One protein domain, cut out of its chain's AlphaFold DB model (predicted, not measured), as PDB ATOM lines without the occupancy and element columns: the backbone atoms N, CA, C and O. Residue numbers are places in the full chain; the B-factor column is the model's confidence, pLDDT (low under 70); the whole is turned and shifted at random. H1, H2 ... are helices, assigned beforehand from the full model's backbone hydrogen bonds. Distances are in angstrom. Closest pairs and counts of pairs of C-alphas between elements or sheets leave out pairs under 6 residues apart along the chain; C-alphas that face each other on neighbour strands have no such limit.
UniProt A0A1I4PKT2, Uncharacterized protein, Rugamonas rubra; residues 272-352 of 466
ATOM      1  N   TRP A 272      92.125  -2.701  44.973       95.75
ATOM      2  CA  TRP A 272      90.912  -2.181  45.598       95.75
ATOM      3  C   TRP A 272      91.002  -2.206  47.133       95.75
ATOM      4  O   TRP A 272      90.771  -1.183  47.779       95.75
ATOM      5  N   GLU A 273      91.413  -3.334  47.722       94.88
ATOM      6  CA  GLU A 273      91.597  -3.479  49.171       94.88
ATOM      7  C   GLU A 273      92.700  -2.557  49.701       94.88
ATOM      8  O   GLU A 273      92.500  -1.899  50.723       94.88
ATOM      9  N   GLU A 274      93.832  -2.452  48.997       96.81
ATOM     10  CA  GLU A 274      94.931  -1.558  49.379       96.81
ATOM     11  C   GLU A 274      94.478  -0.092  49.384       96.81
ATOM     12  O   GLU A 274      94.726   0.650  50.338       96.81
ATOM     13  N   ARG A 275      93.731   0.337  48.358       96.81
ATOM     14  CA  ARG A 275      93.204   1.705  48.309       96.81
ATOM     15  C   ARG A 275      92.225   1.984  49.450       96.81
ATOM     16  O   ARG A 275      92.284   3.065  50.043       96.81
ATOM     17  N   LEU A 276      91.352   1.034  49.778       95.94
ATOM     18  CA  LEU A 276      90.454   1.154  50.928       95.94
ATOM     19  C   LEU A 276      91.228   1.201  52.242       95.94
ATOM     20  O   LEU A 276      90.895   2.000  53.116       95.94
ATOM     21  N   ALA A 277      92.290   0.409  52.379       97.06
ATOM     22  CA  ALA A 277      93.137   0.448  53.560       97.06
ATOM     23  C   ALA A 277      93.767   1.836  53.763       97.06
ATOM     24  O   ALA A 277      93.761   2.365  54.878       97.06
ATOM     25  N   VAL A 278      94.246   2.459  52.681       97.81
ATOM     26  CA  VAL A 278      94.734   3.847  52.695       97.81
ATOM     27  C   VAL A 278      93.629   4.824  53.094       97.81
ATOM     28  O   VAL A 278      93.867   5.676  53.947       97.81
ATOM     29  N   TYR A 279      92.425   4.696  52.528       96.75
ATOM     30  CA  TYR A 279      91.292   5.557  52.880       96.75
ATOM     31  C   TYR A 279      90.971   5.498  54.377       96.75
ATOM     32  O   TYR A 279      90.894   6.537  55.028       96.75
ATOM     33  N   TRP A 280      90.816   4.297  54.943       97.50
ATOM     34  CA  TRP A 280      90.430   4.137  56.347       97.50
ATOM     35  C   TRP A 280      91.509   4.642  57.311       97.50
ATOM     36  O   TRP A 280      91.181   5.250  58.329       97.50
ATOM     37  N   ARG A 281      92.790   4.482  56.955       98.25
ATOM     38  CA  ARG A 281      93.911   5.072  57.701       98.25
ATOM     39  C   ARG A 281      93.902   6.604  57.640       98.25
ATOM     40  O   ARG A 281      94.128   7.259  58.658       98.25
ATOM     41  N   GLN A 282      93.631   7.179  56.467       97.75
ATOM     42  CA  GLN A 282      93.526   8.632  56.309       97.75
ATOM     43  C   GLN A 282      92.345   9.188  57.110       97.75
ATOM     44  O   GLN A 282      92.520  10.146  57.847       97.75
ATOM     45  N   ALA A 283      91.182   8.538  57.048       97.19
ATOM     46  CA  ALA A 283      90.011   8.930  57.826       97.19
ATOM     47  C   ALA A 283      90.295   8.939  59.339       97.19
ATOM     48  O   ALA A 283      89.944   9.898  60.017       97.19
ATOM     49  N   GLY A 284      90.984   7.913  59.856       97.81
ATOM     50  CA  GLY A 284      91.409   7.886  61.260       97.81
ATOM     51  C   GLY A 284      92.406   8.996  61.597       97.81
ATOM     52  O   GLY A 284      92.328   9.593  62.664       97.81
ATOM     53  N   THR A 285      93.302   9.326  60.664       98.19
ATOM     54  CA  THR A 285      94.239  10.447  60.817       98.19
ATOM     55  C   THR A 285      93.517  11.797  60.866       98.19
ATOM     56  O   THR A 285      93.809  12.612  61.737       98.19
ATOM     57  N   ASP A 286      92.560  12.028  59.966       97.19
ATOM     58  CA  ASP A 286      91.822  13.292  59.857       97.19
ATOM     59  C   ASP A 286      90.920  13.551  61.072       97.19
ATOM     60  O   ASP A 286      90.753  14.705  61.486       97.19
ATOM     61  N   ASP A 287      90.367  12.483  61.648       96.69
ATOM     62  CA  ASP A 287      89.533  12.512  62.856       96.69
ATOM     63  C   ASP A 287      90.338  12.400  64.149       96.69
ATOM     64  O   ASP A 287      89.767  12.381  65.238       96.69
ATOM     65  N   GLY A 288      91.658  12.281  64.048       95.25
ATOM     66  CA  GLY A 288      92.545  12.297  65.194       95.25
ATOM     67  C   GLY A 288      92.856  13.713  65.670       95.25
ATOM     68  O   GLY A 288      92.257  14.704  65.247       95.25
ATOM     69  N   TYR A 289      93.850  13.795  66.550       95.88
ATOM     70  CA  TYR A 289      94.404  15.038  67.081       95.88
ATOM     71  C   TYR A 289      93.363  15.903  67.814       95.88
ATOM     72  O   TYR A 289      93.052  17.026  67.421       95.88
ATOM     73  N   GLY A 290      92.792  15.360  68.891       92.94
ATOM     74  CA  GLY A 290      91.848  16.087  69.746       92.94
ATOM     75  C   GLY A 290      90.400  16.076  69.254       92.94
ATOM     76  O   GLY A 290      89.541  16.699  69.873       92.94
ATOM     77  N   LYS A 291      90.105  15.376  68.155       95.19
ATOM     78  CA  LYS A 291      88.749  15.242  67.612       95.19
ATOM     79  C   LYS A 291      88.069  13.937  68.072       95.19
ATOM     80  O   LYS A 291      88.758  12.964  68.401       95.19
ATOM     81  N   PRO A 292      86.720  13.892  68.098       93.06
ATOM     82  CA  PRO A 292      85.970  12.707  68.513       93.06
ATOM     83  C   PRO A 292      86.231  11.478  67.636       93.06
ATOM     84  O   PRO A 292      86.513  11.589  66.447       93.06
ATOM     85  N   PHE A 293      86.059  10.289  68.214       95.06
ATOM     86  CA  PHE A 293      86.125   9.026  67.481       95.06
ATOM     87  C   PHE A 293      84.846   8.812  66.647       95.06
ATOM     88  O   PHE A 293      83.784   8.559  67.213       95.06
ATOM     89  N   GLN A 294      84.935   8.886  65.313       96.56
ATOM     90  CA  GLN A 294      83.775   8.850  64.401       96.56
ATOM     91  C   GLN A 294      83.636   7.553  63.582       96.56
ATOM     92  O   GLN A 294      82.925   7.526  62.577       96.56
ATOM     93  N   LEU A 295      84.288   6.453  63.977       96.75
ATOM     94  CA  LEU A 295      84.309   5.231  63.157       96.75
ATOM     95  C   LEU A 295      82.907   4.708  62.808       96.75
ATOM     96  O   LEU A 295      82.650   4.392  61.648       96.75
ATOM     97  N   GLU A 296      82.013   4.598  63.793       96.62
ATOM     98  CA  GLU A 296      80.673   4.030  63.576       96.62
ATOM     99  C   GLU A 296      79.840   4.913  62.638       96.62
ATOM    100  O   GLU A 296      79.160   4.407  61.746       96.62
ATOM    101  N   GLU A 297      79.966   6.238  62.760       96.25
ATOM    102  CA  GLU A 297      79.336   7.189  61.843       96.25
ATOM    103  C   GLU A 297      79.897   7.050  60.422       96.25
ATOM    104  O   GLU A 297      79.138   7.010  59.449       96.25
ATOM    105  N   ARG A 298      81.219   6.909  60.272       95.62
ATOM    106  CA  ARG A 298      81.842   6.697  58.959       95.62
ATOM    107  C   ARG A 298      81.426   5.386  58.316       95.62
ATOM    108  O   ARG A 298      81.164   5.373  57.117       95.62
ATOM    109  N   ILE A 299      81.346   4.303  59.086       96.00
ATOM    110  CA  ILE A 299      80.870   3.003  58.597       96.00
ATOM    111  C   ILE A 299      79.408   3.110  58.157       96.00
ATOM    112  O   ILE A 299      79.079   2.684  57.049       96.00
ATOM    113  N   ALA A 300      78.548   3.744  58.960       95.38
ATOM    114  CA  ALA A 300      77.142   3.958  58.615       95.38
ATOM    115  C   ALA A 300      76.963   4.813  57.345       95.38
ATOM    116  O   ALA A 300      76.006   4.629  56.591       95.38
ATOM    117  N   ASN A 301      77.892   5.734  57.082       94.81
ATOM    118  CA  ASN A 301      77.874   6.624  55.921       94.81
ATOM    119  C   ASN A 301      78.696   6.130  54.722       94.81
ATOM    120  O   ASN A 301      78.640   6.760  53.667       94.81
ATOM    121  N   ALA A 302      79.429   5.019  54.840       92.56
ATOM    122  CA  ALA A 302      80.403   4.585  53.837       92.56
ATOM    123  C   ALA A 302      79.767   4.426  52.445       92.56
ATOM    124  O   ALA A 302      80.228   5.038  51.482       92.56
ATOM    125  N   ALA A 303      78.635   3.716  52.365       88.38
ATOM    126  CA  ALA A 303      77.904   3.513  51.116       88.38
ATOM    127  C   ALA A 303      77.416   4.832  50.491       88.38
ATOM    128  O   ALA A 303      77.546   5.025  49.283       88.38
ATOM    129  N   ARG A 304      76.914   5.773  51.309       91.31
ATOM    130  CA  ARG A 304      76.492   7.110  50.844       91.31
ATOM    131  C   ARG A 304      77.661   7.919  50.284       91.31
ATOM    132  O   ARG A 304      77.479   8.679  49.341       91.31
ATOM    133  N   ASN A 305      78.851   7.710  50.835       89.44
ATOM    134  CA  ASN A 305      80.082   8.373  50.422       89.44
ATOM    135  C   ASN A 305      80.817   7.633  49.289       89.44
ATOM    136  O   ASN A 305      81.910   8.045  48.912       89.44
ATOM    137  N   GLY A 306      80.250   6.544  48.752       89.25
ATOM    138  CA  GLY A 306      80.866   5.756  47.681       89.25
ATOM    139  C   GLY A 306      82.095   4.952  48.116       89.25
ATOM    140  O   GLY A 306      82.929   4.611  47.279       89.25
ATOM    141  N   VAL A 307      82.225   4.650  49.412       92.06
ATOM    142  CA  VAL A 307      83.356   3.910  49.985       92.06
ATOM    143  C   VAL A 307      82.881   2.591  50.584       92.06
ATOM    144  O   VAL A 307      81.792   2.496  51.146       92.06
ATOM    145  N   PHE A 308      83.722   1.564  50.499       92.62
ATOM    146  CA  PHE A 308      83.430   0.242  51.039       92.62
ATOM    147  C   PHE A 308      84.141  -0.023  52.371       92.62
ATOM    148  O   PHE A 308      85.237   0.476  52.648       92.62
ATOM    149  N   VAL A 309      83.512  -0.856  53.199       93.69
ATOM    150  CA  VAL A 309      84.084  -1.354  54.454       93.69
ATOM    151  C   VAL A 309      84.757  -2.697  54.179       93.69
ATOM    152  O   VAL A 309      84.138  -3.603  53.623       93.69
ATOM    153  N   ILE A 310      86.018  -2.830  54.581       93.69
ATOM    154  CA  ILE A 310      86.794  -4.072  54.503       93.69
ATOM    155  C   ILE A 310      86.995  -4.647  55.905       93.69
ATOM    156  O   ILE A 310      86.898  -3.932  56.902       93.69
ATOM    157  N   GLY A 311      87.354  -5.931  56.003       94.19
ATOM    158  CA  GLY A 311      87.555  -6.598  57.298       94.19
ATOM    159  C   GLY A 311      88.571  -5.898  58.215       94.19
ATOM    160  O   GLY A 311      88.468  -5.979  59.434       94.19
ATOM    161  N   ARG A 312      89.523  -5.148  57.639       96.31
ATOM    162  CA  ARG A 312      90.550  -4.390  58.372       96.31
ATOM    163  C   ARG A 312      90.199  -2.917  58.630       96.31
ATOM    164  O   ARG A 312      90.986  -2.244  59.287       96.31
ATOM    165  N   SER A 313      89.054  -2.407  58.161       96.31
ATOM    166  CA  SER A 313      88.690  -0.981  58.265       96.31
ATOM    167  C   SER A 313      88.738  -0.455  59.699       96.31
ATOM    168  O   SER A 313      89.338   0.586  59.943       96.31
ATOM    169  N   ARG A 314      88.160  -1.204  60.651       97.75
ATOM    170  CA  ARG A 314      88.136  -0.839  62.077       97.75
ATOM    171  C   ARG A 314      89.549  -0.709  62.643       97.75
ATOM    172  O   ARG A 314      89.877   0.327  63.201       97.75
ATOM    173  N   ALA A 315      90.390  -1.723  62.441       98.12
ATOM    174  CA  ALA A 315      91.765  -1.716  62.936       98.12
ATOM    175  C   ALA A 315      92.585  -0.555  62.348       98.12
ATOM    176  O   ALA A 315      93.221   0.177  63.095       98.12
ATOM    177  N   LEU A 316      92.515  -0.348  61.028       98.31
ATOM    178  CA  LEU A 316      93.271   0.702  60.335       98.31
ATOM    179  C   LEU A 316      92.865   2.113  60.762       98.31
ATOM    180  O   LEU A 316      93.726   2.977  60.919       98.31
ATOM    181  N   TYR A 317      91.564   2.348  60.930       98.50
ATOM    182  CA  TYR A 317      91.056   3.623  61.418       98.50
ATOM    183  C   TYR A 317      91.485   3.862  62.868       98.50
ATOM    184  O   TYR A 317      92.036   4.917  63.171       98.50
ATOM    185  N   THR A 318      91.252   2.886  63.756       97.44
ATOM    186  CA  THR A 318      91.549   3.016  65.189       97.44
ATOM    187  C   THR A 318      93.033   3.256  65.427       97.44
ATOM    188  O   THR A 318      93.375   4.211  66.111       97.44
ATOM    189  N   GLU A 319      93.913   2.477  64.792       97.88
ATOM    190  CA  GLU A 319      95.365   2.647  64.909       97.88
ATOM    191  C   GLU A 319      95.816   4.053  64.478       97.88
ATOM    192  O   GLU A 319      96.614   4.694  65.161       97.88
ATOM    193  N   ALA A 320      95.281   4.563  63.364       98.12
ATOM    194  CA  ALA A 320      95.626   5.892  62.867       98.12
ATOM    195  C   ALA A 320      95.114   7.016  63.778       98.12
ATOM    196  O   ALA A 320      95.837   7.979  64.040       98.12
ATOM    197  N   TRP A 321      93.886   6.881  64.278       97.88
ATOM    198  CA  TRP A 321      93.278   7.827  65.212       97.88
ATOM    199  C   TRP A 321      94.036   7.863  66.543       97.88
ATOM    200  O   TRP A 321      94.417   8.939  67.012       97.88
ATOM    201  N   ASP A 322      94.345   6.690  67.102       95.56
ATOM    202  CA  ASP A 322      95.130   6.545  68.330       95.56
ATOM    203  C   ASP A 322      96.522   7.157  68.163       95.56
ATOM    204  O   ASP A 322      96.982   7.888  69.039       95.56
ATOM    205  N   ALA A 323      97.186   6.934  67.023       96.62
ATOM    206  CA  ALA A 323      98.503   7.504  66.749       96.62
ATOM    207  C   ALA A 323      98.491   9.043  66.719       96.62
ATOM    208  O   ALA A 323      99.425   9.681  67.211       96.62
ATOM    209  N   GLN A 324      97.442   9.661  66.167       97.25
ATOM    210  CA  GLN A 324      97.294  11.119  66.190       97.25
ATOM    211  C   GLN A 324      96.965  11.640  67.586       97.25
ATOM    212  O   GLN A 324      97.511  12.657  68.015       97.25
ATOM    213  N   ASN A 325      96.116  10.934  68.330       95.56
ATOM    214  CA  ASN A 325      95.789  11.331  69.692       95.56
ATOM    215  C   ASN A 325      96.933  11.104  70.671       95.56
ATOM    216  O   ASN A 325      97.093  11.909  71.576       95.56
ATOM    217  N   ALA A 326      97.809  10.128  70.454       94.50
ATOM    218  CA  ALA A 326      99.049  10.002  71.212       94.50
ATOM    219  C   ALA A 326      99.945  11.246  71.057       94.50
ATOM    220  O   ALA A 326     100.588  11.666  72.014       94.50
ATOM    221  N   ARG A 327      99.950  11.878  69.873       95.81
ATOM    222  CA  ARG A 327     100.669  13.142  69.628       95.81
ATOM    223  C   ARG A 327      99.968  14.358  70.223       95.81
ATOM    224  O   ARG A 327     100.638  15.340  70.514       95.81
ATOM    225  N   TYR A 328      98.644  14.315  70.360       96.75
ATOM    226  CA  TYR A 328      97.840  15.375  70.970       96.75
ATOM    227  C   TYR A 328      97.900  15.331  72.503       96.75
ATOM    228  O   TYR A 328      98.127  16.353  73.145       96.75
ATOM    229  N   CYS A 329      97.747  14.139  73.078       96.00
ATOM    230  CA  CYS A 329      97.630  13.850  74.505       96.00
ATOM    231  C   CYS A 329      98.991  13.804  75.213       96.00
ATOM    232  O   CYS A 329      99.342  12.804  75.840       96.00
ATOM    233  N   THR A 330      99.752  14.893  75.124       96.00
ATOM    234  CA  THR A 330     101.021  15.072  75.839       96.00
ATOM    235  C   THR A 330     100.882  16.138  76.923       96.00
ATOM    236  O   THR A 330     100.072  17.062  76.800       96.00
ATOM    237  N   VAL A 331     101.665  16.012  77.999       95.62
ATOM    238  CA  VAL A 331     101.658  16.987  79.103       95.62
ATOM    239  C   VAL A 331     102.112  18.364  78.623       95.62
ATOM    240  O   VAL A 331     101.569  19.380  79.047       95.62
ATOM    241  N   GLU A 332     103.037  18.401  77.664       96.19
ATOM    242  CA  GLU A 332     103.515  19.624  77.033       96.19
ATOM    243  C   GLU A 332     102.415  20.304  76.227       96.19
ATOM    244  O   GLU A 332     102.195  21.499  76.401       96.19
ATOM    245  N   ASN A 333     101.683  19.560  75.392       96.81
ATOM    246  CA  ASN A 333     100.573  20.147  74.650       96.81
ATOM    247  C   ASN A 333      99.517  20.677  75.616       96.81
ATOM    248  O   ASN A 333      99.077  21.807  75.450       96.81
ATOM    249  N   ALA A 334      99.141  19.907  76.641       96.94
ATOM    250  CA  ALA A 334      98.163  20.351  77.630       96.94
ATOM    251  C   ALA A 334      98.571  21.673  78.297       96.94
ATOM    252  O   ALA A 334      97.761  22.598  78.365       96.94
ATOM    253  N   PHE A 335      99.837  21.794  78.701       97.50
ATOM    254  CA  PHE A 335     100.396  23.040  79.218       97.50
ATOM    255  C   PHE A 335     100.319  24.186  78.201       97.50
ATOM    256  O   PHE A 335      99.903  25.289  78.550       97.50
ATOM    257  N   GLU A 336     100.667  23.942  76.938       97.44
ATOM    258  CA  GLU A 336     100.600  24.955  75.880       97.44
ATOM    259  C   GLU A 336      99.161  25.397  75.562       97.44
ATOM    260  O   GLU A 336      98.916  26.596  75.417       97.44
ATOM    261  N   PHE A 337      98.192  24.473  75.528       97.19
ATOM    262  CA  PHE A 337      96.762  24.794  75.412       97.19
ATOM    263  C   PHE A 337      96.303  25.671  76.588       97.19
ATOM    264  O   PHE A 337      95.646  26.694  76.381       97.19
ATOM    265  N   GLY A 338      96.708  25.331  77.816       96.94
ATOM    266  CA  GLY A 338      96.426  26.136  79.006       96.94
ATOM    267  C   GLY A 338      97.048  27.531  78.937       96.94
ATOM    268  O   GLY A 338      96.377  28.530  79.194       96.94
ATOM    269  N   ARG A 339      98.311  27.619  78.505       97.00
ATOM    270  CA  ARG A 339      99.044  28.881  78.326       97.00
ATOM    271  C   ARG A 339      98.395  29.785  77.282       97.00
ATOM    272  O   ARG A 339      98.338  30.997  77.471       97.00
ATOM    273  N   ALA A 340      97.897  29.201  76.198       96.81
ATOM    274  CA  ALA A 340      97.156  29.905  75.155       96.81
ATOM    275  C   ALA A 340      95.696  30.210  75.542       96.81
ATOM    276  O   ALA A 340      94.999  30.887  74.787       96.81
ATOM    277  N   ASN A 341      95.229  29.718  76.696       93.69
ATOM    278  CA  ASN A 341      93.837  29.770  77.135       93.69
ATOM    279  C   ASN A 341      92.849  29.201  76.096       93.69
ATOM    280  O   ASN A 341      91.725  29.682  75.946       93.69
ATOM    281  N   SER A 342      93.282  28.186  75.348       94.75
ATOM    282  CA  SER A 342      92.454  27.439  74.403       94.75
ATOM    283  C   SER A 342      91.906  26.178  75.073       94.75
ATOM    284  O   SER A 342      92.495  25.656  76.014       94.75
ATOM    285  N   GLY A 343      90.743  25.685  74.642       93.38
ATOM    286  CA  GLY A 343      90.186  24.437  75.178       93.38
ATOM    287  C   GLY A 343      90.963  23.214  74.682       93.38
ATOM    288  O   GLY A 343      91.266  23.129  73.492       93.38
ATOM    289  N   MET A 344      91.254  22.263  75.575       94.31
ATOM    290  CA  MET A 344      91.804  20.949  75.222       94.31
ATOM    291  C   MET A 344      90.748  19.859  75.440       94.31
ATOM    292  O   MET A 344      90.163  19.763  76.518       94.31
ATOM    293  N   ALA A 345      90.540  19.015  74.432       94.88
ATOM    294  CA  ALA A 345      89.652  17.856  74.465       94.88
ATOM    295  C   ALA A 345      90.306  16.692  75.234       94.88
ATOM    296  O   ALA A 345      90.820  15.737  74.654       94.88
ATOM    297  N   VAL A 346      90.366  16.772  76.564       93.25
ATOM    298  CA  VAL A 346      91.042  15.757  77.402       93.25
ATOM    299  C   VAL A 346      90.300  14.411  77.389       93.25
ATOM    300  O   VAL A 346      90.882  13.355  77.637       93.25
ATOM    301  N   GLU A 347      89.011  14.416  77.073       90.56
ATOM    302  CA  GLU A 347      88.165  13.230  76.969       90.56
ATOM    303  C   GLU A 347      88.593  12.263  75.859       90.56
ATOM    304  O   GLU A 347      88.369  11.060  76.004       90.56
ATOM    305  N   VAL A 348      89.261  12.738  74.800       92.62
ATOM    306  CA  VAL A 348      89.776  11.852  73.740       92.62
ATOM    307  C   VAL A 348      91.048  11.109  74.162       92.62
ATOM    308  O   VAL A 348      91.456  10.152  73.509       92.62
ATOM    309  N   CYS A 349      91.665  11.521  75.272       93.12
ATOM    310  CA  CYS A 349      92.866  10.904  75.813       93.12
ATOM    311  C   CYS A 349      92.540   9.687  76.688       93.12
ATOM    312  O   CYS A 349      91.468   9.591  77.300       93.12
ATOM    313  N   GLN A 350      93.501   8.763  76.790       87.88
ATOM    314  CA  GLN A 350      93.375   7.577  77.637       87.88
ATOM    315  C   GLN A 350      93.146   7.961  79.103       87.88
ATOM    316  O   GLN A 350      93.785   8.878  79.617       87.88
ATOM    317  N   GLY A 351      92.263   7.222  79.782       86.62
ATOM    318  CA  GLY A 351      91.830   7.492  81.159       86.62
ATOM    319  C   GLY A 351      92.960   7.848  82.140       86.62
ATOM    320  O   GLY A 351      92.880   8.915  82.742       86.62
ATOM    321  N   PRO A 352      94.032   7.037  82.252       86.25
ATOM    322  CA  PRO A 352      95.126   7.291  83.196       86.25
ATOM    323  C   PRO A 352      95.903   8.594  82.955       86.25
ATOM    324  O   PRO A 352      96.517   9.120  83.877       86.25
TER     325      PRO A 352
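AT A GLANCE: This is residues 272 to 352 of the 466 residues of an uncharacterized protein of Rugamonas rubra (UniProt A0A1I4PKT2). Two long helices, H1 and H3, lie side by side and run the same way as the body of this domain, with the short helix H2 off to one side of the pair. H4 sits beyond the end of H3, at the far end of a long rod-like outline, and residues 340 to 352 fold back from it. The printed part has 81 residues, with four named helices in the order H1, H2, H3, H4 and no named strand; the class is all helix. The whole is loose, with a radius of gyration of the C-alphas of 14.5 A, and the C-alphas span 45 by 20 by 20 A.

HOW THE PARTS SIT: Begin with H1, residues 272 to 286, and set it beside H3, residues 313 to 328. They touch, with 26 pairs of C-alphas within 8 A, and run the same way at a shallow tilt of 29 degrees. Their closest C-alphas are those of Gly 284 and Tyr 317, 4.3 A apart. Look next at H2, residues 295 to 301: it is close to H1 but not clearly touching, the closest C-alphas being those of Gly 284 and Leu 295, 7.8 A apart. H2 only just touches H3, with 3 pairs of C-alphas within 8 A, and H3 does so with residues 314 to 318 alone. The closest C-alphas there are those of Leu 295 and Tyr 317, 7.2 A apart; H2 and H3 run opposite ways at a steep tilt of 50 degrees. H4, residues 331 to 339, meets H3 only through their link, and it is apart from H1 and from H2. In H1, H2, H3 and H4, every O i to N i+4 pair is within hydrogen-bond range.

IN THESE COORDINATES: Find C-alpha 272 at (90.912, -2.181, 45.598); from there H1 runs 21.1 A to C-alpha 286. H2 covers 9.8 A from Leu 295 to Asn 301. Find C-alpha 313 at (88.690, -0.981, 58.265), where H3, the longest helix with 16 residues, begins its 22.6 A. H4 runs 12.2 A from Val 331 to C-alpha 339 at (99.044, 28.881, 78.326).

THE WHOLE: The C-alphas of Trp 272 and Arg 339 are the two farthest apart, at 45.8 A. The link from H1 to H2 is short, with 8 residues, the one from H2 to H3 is long, with 11, and the one from H3 to H4 is tight, with 2. Look at residues 301 to 306, of which 301 belongs to H2, for the stretch that stands free. Residues 340 to 352 hold no named element, and their C-alphas lie 9 to 24 A from the mean of the C-alphas. The printed part has no cut, its mean pLDDT is 95.3, and no printed residue of this model is under 70.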